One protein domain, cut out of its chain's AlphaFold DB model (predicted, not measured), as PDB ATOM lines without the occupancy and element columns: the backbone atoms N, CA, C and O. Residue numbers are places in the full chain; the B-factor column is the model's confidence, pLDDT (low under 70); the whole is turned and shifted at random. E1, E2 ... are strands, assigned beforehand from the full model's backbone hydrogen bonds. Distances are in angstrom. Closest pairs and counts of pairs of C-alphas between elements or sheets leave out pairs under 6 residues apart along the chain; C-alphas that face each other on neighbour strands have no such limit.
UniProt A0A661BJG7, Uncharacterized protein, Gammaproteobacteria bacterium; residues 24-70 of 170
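What this domain is: This is residues 24 to 70 of the 170 residues of an uncharacterized protein of Gammaproteobacteria bacterium (UniProt A0A661BJG7). Two strand hairpins, E1 with E2 and E3 with E4, stand side by side in one small twisted sheet, and a long loop, residues 40 to 54, runs from one edge strand, E2, back to E3. The printed part has 47 residues with no named helix and four named strands, E1 to E4 along the chain; under half of the residues are in them, and the class is all strand. The sheet's order is E2, E1, E3, E4, all antiparallel. The whole is compact, with a radius of gyration of the C-alphas of 10.3 A and spans of 28 by 23 by 19 A.

Where its parts are: E1, residues 25 to 29, begins with C-alpha 25 at (88.415, 15.920, -15.904) and is 13.6 A long from first to last C-alpha. E2, residues 36 to 39, is 10.4 A long. E3, residues 55 to 59, is 13.0 A long. E4, residues 62 to 66, is 11.4 A long and ends with C-alpha 66 at (92.965, 12.282, -5.413).

How they stand to each other: The inner strands E1 and E3 are antiparallel at 161 degrees, with N 27 and O 56 2.8 A apart, within hydrogen-bond range. The hairpin of E1 and E2 stands at 154 degrees, with N 37 and O 28 at 2.8 A. The hairpin of E3 and E4 stands at 153 degrees, with N 59 and O 62 at 2.9 A. The edge strands E2 and E4 are apart. The sheet is only just strongly twisted, its C-alphas lying up to 4.2 A off the best plane.

The domain as a whole: The two C-alphas farthest apart, those of Gln 32 and Gln 60, are 29.1 A from each other. The printed part has no cut. The link from E2 to E3 is long, that from E1 to E2 short and that from E3 to E4 tight. The mean pLDDT of the printed part is 89.5, and no printed residue is under 70.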
ATOM      1  N   ARG A  24      91.605  16.484 -19.382       93.19
ATOM      2  CA  ARG A  24      91.598  16.159 -17.954       93.19
ATOM      3  C   ARG A  24      90.278  16.592 -17.345       93.19
ATOM      4  O   ARG A  24      89.827  17.715 -17.562       93.19
ATOM      5  N   LEU A  25      89.693  15.708 -16.556       95.75
ATOM      6  CA  LEU A  25      88.415  15.920 -15.904       95.75
ATOM      7  C   LEU A  25      88.644  16.104 -14.409       95.75
ATOM      8  O   LEU A  25      89.268  15.268 -13.764       95.75
ATOM      9  N   TYR A  26      88.122  17.184 -13.857       95.81
ATOM     10  CA  TYR A  26      88.210  17.504 -12.441       95.81
ATOM     11  C   TYR A  26      86.827  17.318 -11.838       95.81
ATOM     12  O   TYR A  26      85.877  17.981 -12.258       95.81
ATOM     13  N   GLN A  27      86.717  16.427 -10.861       96.81
ATOM     14  CA  GLN A  27      85.497  16.204 -10.099       96.81
ATOM     15  C   GLN A  27      85.706  16.637  -8.652       96.81
ATOM     16  O   GLN A  27      86.694  16.255  -8.033       96.81
ATOM     17  N   TRP A  28      84.772  17.394  -8.085       95.62
ATOM     18  CA  TRP A  28      84.784  17.741  -6.660       95.62
ATOM     19  C   TRP A  28      83.367  17.838  -6.111       95.62
ATOM     20  O   TRP A  28      82.413  18.044  -6.858       95.62
ATOM     21  N   THR A  29      83.218  17.719  -4.796       93.31
ATOM     22  CA  THR A  29      81.932  17.956  -4.131       93.31
ATOM     23  C   THR A  29      81.862  19.407  -3.679       93.31
ATOM     24  O   THR A  29      82.752  19.888  -2.974       93.31
ATOM     25  N   ASN A  30      80.812  20.125  -4.079       91.44
ATOM     26  CA  ASN A  30      80.567  21.472  -3.582       91.44
ATOM     27  C   ASN A  30      80.183  21.397  -2.090       91.44
ATOM     28  O   ASN A  30      79.177  20.764  -1.768       91.44
ATOM     29  N   PRO A  31      80.931  22.041  -1.176       88.31
ATOM     30  CA  PRO A  31      80.674  21.934   0.259       88.31
ATOM     31  C   PRO A  31      79.360  22.598   0.694       88.31
ATOM     32  O   PRO A  31      78.818  22.230   1.730       88.31
ATOM     33  N   GLN A  32      78.839  23.559  -0.075       92.62
ATOM     34  CA  GLN A  32      77.589  24.250   0.254       92.62
ATOM     35  C   GLN A  32      76.356  23.431  -0.135       92.62
ATOM     36  O   GLN A  32      75.373  23.421   0.597       92.62
ATOM     37  N   THR A  33      76.395  22.753  -1.286       95.88
ATOM     38  CA  THR A  33      75.229  22.030  -1.824       95.88
ATOM     39  C   THR A  33      75.321  20.516  -1.662       95.88
ATOM     40  O   THR A  33      74.336  19.818  -1.886       95.88
ATOM     41  N   GLY A  34      76.505  19.982  -1.346       93.56
ATOM     42  CA  GLY A  34      76.783  18.544  -1.339       93.56
ATOM     43  C   GLY A  34      76.778  17.894  -2.729       93.56
ATOM     44  O   GLY A  34      76.931  16.681  -2.841       93.56
ATOM     45  N   SER A  35      76.602  18.671  -3.802       96.06
ATOM     46  CA  SER A  35      76.511  18.146  -5.167       96.06
ATOM     47  C   SER A  35      77.896  17.932  -5.772       96.06
ATOM     48  O   SER A  35      78.784  18.775  -5.615       96.06
ATOM     49  N   ALA A  36      78.070  16.836  -6.511       95.75
ATOM     50  CA  ALA A  36      79.264  16.620  -7.318       95.75
ATOM     51  C   ALA A  36      79.264  17.565  -8.530       95.75
ATOM     52  O   ALA A  36      78.257  17.697  -9.227       95.75
ATOM     53  N   GLN A  37      80.393  18.219  -8.774       96.06
ATOM     54  CA  GLN A  37      80.652  19.050  -9.944       96.06
ATOM     55  C   GLN A  37      81.759  18.427 -10.790       96.06
ATOM     56  O   GLN A  37      82.615  17.713 -10.269       96.06
ATOM     57  N   LEU A  38      81.719  18.708 -12.092       95.69
ATOM     58  CA  LEU A  38      82.625  18.173 -13.098       95.69
ATOM     59  C   LEU A  38      83.078  19.307 -14.021       95.69
ATOM     60  O   LEU A  38      82.243  20.062 -14.519       95.69
ATOM     61  N   SER A  39      84.379  19.427 -14.268       94.88
ATOM     62  CA  SER A  39      84.942  20.454 -15.150       94.88
ATOM     63  C   SER A  39      86.099  19.900 -15.973       94.88
ATOM     64  O   SER A  39      86.874  19.089 -15.481       94.88
ATOM     65  N   GLY A  40      86.250  20.374 -17.212       94.31
ATOM     66  CA  GLY A  40      87.446  20.127 -18.031       94.31
ATOM     67  C   GLY A  40      88.625  21.054 -17.695       94.31
ATOM     68  O   GLY A  40      89.743  20.847 -18.158       94.31
ATOM     69  N   ALA A  41      88.385  22.092 -16.889       92.88
ATOM     70  CA  ALA A  41      89.402  23.022 -16.413       92.88
ATOM     71  C   ALA A  41      89.598  22.876 -14.894       92.88
ATOM     72  O   ALA A  41      88.605  22.709 -14.173       92.88
ATOM     73  N   PRO A  42      90.843  22.973 -14.389       92.19
ATOM     74  CA  PRO A  42      91.094  22.916 -12.958       92.19
ATOM     75  C   PRO A  42      90.439  24.119 -12.268       92.19
ATOM     76  O   PRO A  42      90.591  25.248 -12.747       92.19
ATOM     77  N   PRO A  43      89.748  23.930 -11.133       89.88
ATOM     78  CA  PRO A  43      89.261  25.060 -10.360       89.88
ATOM     79  C   PRO A  43      90.446  25.874  -9.819       89.88
ATOM     80  O   PRO A  43      91.516  25.333  -9.532       89.88
ATOM     81  N   SER A  44      90.261  27.186  -9.666       90.06
ATOM     82  CA  SER A  44      91.338  28.131  -9.317       90.06
ATOM     83  C   SER A  44      92.085  27.773  -8.027       90.06
ATOM     84  O   SER A  44      93.276  28.042  -7.897       90.06
ATOM     85  N   TRP A  45      91.404  27.124  -7.086       86.31
ATOM     86  CA  TRP A  45      91.953  26.716  -5.798       86.31
ATOM     87  C   TRP A  45      92.702  25.374  -5.826       86.31
ATOM     88  O   TRP A  45      93.437  25.098  -4.886       86.31
ATOM     89  N   TYR A  46      92.598  24.567  -6.892       86.50
ATOM     90  CA  TYR A  46      93.267  23.256  -6.990       86.50
ATOM     91  C   TYR A  46      94.790  23.339  -6.806       86.50
ATOM     92  O   TYR A  46      95.410  22.433  -6.262       86.50
ATOM     93  N   ARG A  47      95.401  24.446  -7.245       83.81
ATOM     94  CA  ARG A  47      96.846  24.703  -7.109       83.81
ATOM     95  C   ARG A  47      97.174  25.769  -6.066       83.81
ATOM     96  O   ARG A  47      98.316  26.217  -5.992       83.81
ATOM     97  N   SER A  48      96.179  26.211  -5.303       84.62
ATOM     98  CA  SER A  48      96.372  27.218  -4.266       84.62
ATOM     99  C   SER A  48      96.982  26.583  -3.013       84.62
ATOM    100  O   SER A  48      96.566  25.489  -2.626       84.62
ATOM    101  N   PRO A  49      97.908  27.268  -2.318       78.75
ATOM    102  CA  PRO A  49      98.437  26.796  -1.040       78.75
ATOM    103  C   PRO A  49      97.383  26.762   0.076       78.75
ATOM    104  O   PRO A  49      97.578  26.070   1.069       78.75
ATOM    105  N   ALA A  50      96.266  27.485  -0.075       78.69
ATOM    106  CA  ALA A  50      95.198  27.536   0.925       78.69
ATOM    107  C   ALA A  50      94.415  26.213   1.061       78.69
ATOM    108  O   ALA A  50      93.667  26.047   2.022       78.69
ATOM    109  N   GLY A  51      94.585  25.280   0.116       74.12
ATOM    110  CA  GLY A  51      93.789  24.058   0.045       74.12
ATOM    111  C   GLY A  51      92.338  24.324  -0.373       74.12
ATOM    112  O   GLY A  51      91.865  25.459  -0.426       74.12
ATOM    113  N   GLY A  52      91.621  23.259  -0.713       84.50
ATOM    114  CA  GLY A  52      90.206  23.317  -1.069       84.50
ATOM    115  C   GLY A  52      89.535  21.954  -0.905       84.50
ATOM    116  O   GLY A  52      90.146  21.041  -0.347       84.50
ATOM    117  N   PRO A  53      88.277  21.805  -1.353       87.38
ATOM    118  CA  PRO A  53      87.572  20.526  -1.339       87.38
ATOM    119  C   PRO A  53      88.370  19.392  -2.002       87.38
ATOM    120  O   PRO A  53      89.203  19.630  -2.874       87.38
ATOM    121  N   ARG A  54      88.073  18.139  -1.639       90.25
ATOM    122  CA  ARG A  54      88.616  16.964  -2.341       90.25
ATOM    123  C   ARG A  54      88.337  17.078  -3.843       90.25
ATOM    124  O   ARG A  54      87.182  17.255  -4.235       90.25
ATOM    125  N   ILE A  55      89.378  16.917  -4.653       93.19
ATOM    126  CA  ILE A  55      89.314  16.808  -6.107       93.19
ATOM    127  C   ILE A  55      89.787  15.421  -6.514       93.19
ATOM    128  O   ILE A  55      90.827  14.955  -6.056       93.19
ATOM    129  N   LEU A  56      89.033  14.811  -7.418       94.81
ATOM    130  CA  LEU A  56      89.433  13.652  -8.200       94.81
ATOM    131  C   LEU A  56      89.792  14.138  -9.604       94.81
ATOM    132  O   LEU A  56      88.981  14.812 -10.249       94.81
ATOM    133  N   VAL A  57      90.999  13.830 -10.067       94.75
ATOM    134  CA  VAL A  57      91.451  14.187 -11.415       94.75
ATOM    135  C   VAL A  57      91.509  12.931 -12.256       94.75
ATOM    136  O   VAL A  57      92.235  11.994 -11.930       94.75
ATOM    137  N   TYR A  58      90.770  12.931 -13.355       95.00
ATOM    138  CA  TYR A  58      90.787  11.855 -14.328       95.00
ATOM    139  C   TYR A  58      91.513  12.295 -15.592       95.00
ATOM    140  O   TYR A  58      91.309  13.407 -16.083       95.00
ATOM    141  N   ASP A  59      92.328  11.404 -16.137       93.62
ATOM    142  CA  ASP A  59      92.972  11.556 -17.436       93.62
ATOM    143  C   ASP A  59      92.717  10.271 -18.226       93.62
ATOM    144  O   ASP A  59      92.929   9.172 -17.715       93.62
ATOM    145  N   GLN A  60      92.149  10.392 -19.429       89.75
ATOM    146  CA  GLN A  60      91.775   9.247 -20.276       89.75
ATOM    147  C   GLN A  60      90.918   8.172 -19.562       89.75
ATOM    148  O   GLN A  60      91.061   6.972 -19.793       89.75
ATOM    149  N   GLY A  61      90.017   8.595 -18.668       87.00
ATOM    150  CA  GLY A  61      89.149   7.692 -17.899       87.00
ATOM    151  C   GLY A  61      89.833   6.979 -16.726       87.00
ATOM    152  O   GLY A  61      89.179   6.199 -16.035       87.00
ATOM    153  N   GLN A  62      91.111   7.254 -16.462       90.75
ATOM    154  CA  GLN A  62      91.842   6.753 -15.297       90.75
ATOM    155  C   GLN A  62      91.940   7.843 -14.229       90.75
ATOM    156  O   GLN A  62      92.175   9.004 -14.550       90.75
ATOM    157  N   LEU A  63      91.762   7.482 -12.955       91.69
ATOM    158  CA  LEU A  63      91.973   8.399 -11.835       91.69
ATOM    159  C   LEU A  63      93.481   8.586 -11.628       91.69
ATOM    160  O   LEU A  63      94.167   7.637 -11.252       91.69
ATOM    161  N   ILE A  64      93.985   9.792 -11.881       90.75
ATOM    162  CA  ILE A  64      95.416  10.121 -11.781       90.75
ATOM    163  C   ILE A  64      95.778  10.879 -10.505       90.75
ATOM    164  O   ILE A  64      96.940  10.869 -10.110       90.75
ATOM    165  N   ASP A  65      94.810  11.544  -9.870       87.56
ATOM    166  CA  ASP A  65      95.035  12.287  -8.631       87.56
ATOM    167  C   ASP A  65      93.781  12.288  -7.752       87.56
ATOM    168  O   ASP A  65      92.652  12.364  -8.248       87.56
ATOM    169  N   ASP A  66      93.993  12.215  -6.444       89.69
ATOM    170  CA  ASP A  66      92.965  12.282  -5.413       89.69
ATOM    171  C   ASP A  66      93.491  13.089  -4.229       89.69
ATOM    172  O   ASP A  66      94.257  12.600  -3.394       89.69
ATOM    173  N   THR A  67      93.030  14.334  -4.123       83.94
ATOM    174  CA  THR A  67      93.548  15.262  -3.115       83.94
ATOM    175  C   THR A  67      93.078  14.960  -1.687       83.94
ATOM    176  O   THR A  67      93.548  15.616  -0.759       83.94
ATOM    177  N   ALA A  68      92.178  13.988  -1.459       76.88
ATOM    178  CA  ALA A  68      91.808  13.589  -0.091       76.88
ATOM    179  C   ALA A  68      92.795  12.631   0.563       76.88
ATOM    180  O   ALA A  68      92.721  12.425   1.779       76.88
ATOM    181  N   VAL A  69      93.695  12.025  -0.207       74.12
ATOM    182  CA  VAL A  69      94.737  11.197   0.383       74.12
ATOM    183  C   VAL A  69      95.748  12.147   1.013       74.12
ATOM    184  O   VAL A  69      96.575  12.749   0.337       74.12
ATOM    185  N   ALA A  70      95.657  12.318   2.331       70.31
ATOM    186  CA  ALA A  70      96.668  13.035   3.089       70.31
ATOM    187  C   ALA A  70      97.956  12.200   3.074       70.31
ATOM    188  O   ALA A  70      98.127  11.280   3.875       70.31
TER     189      ALA A  70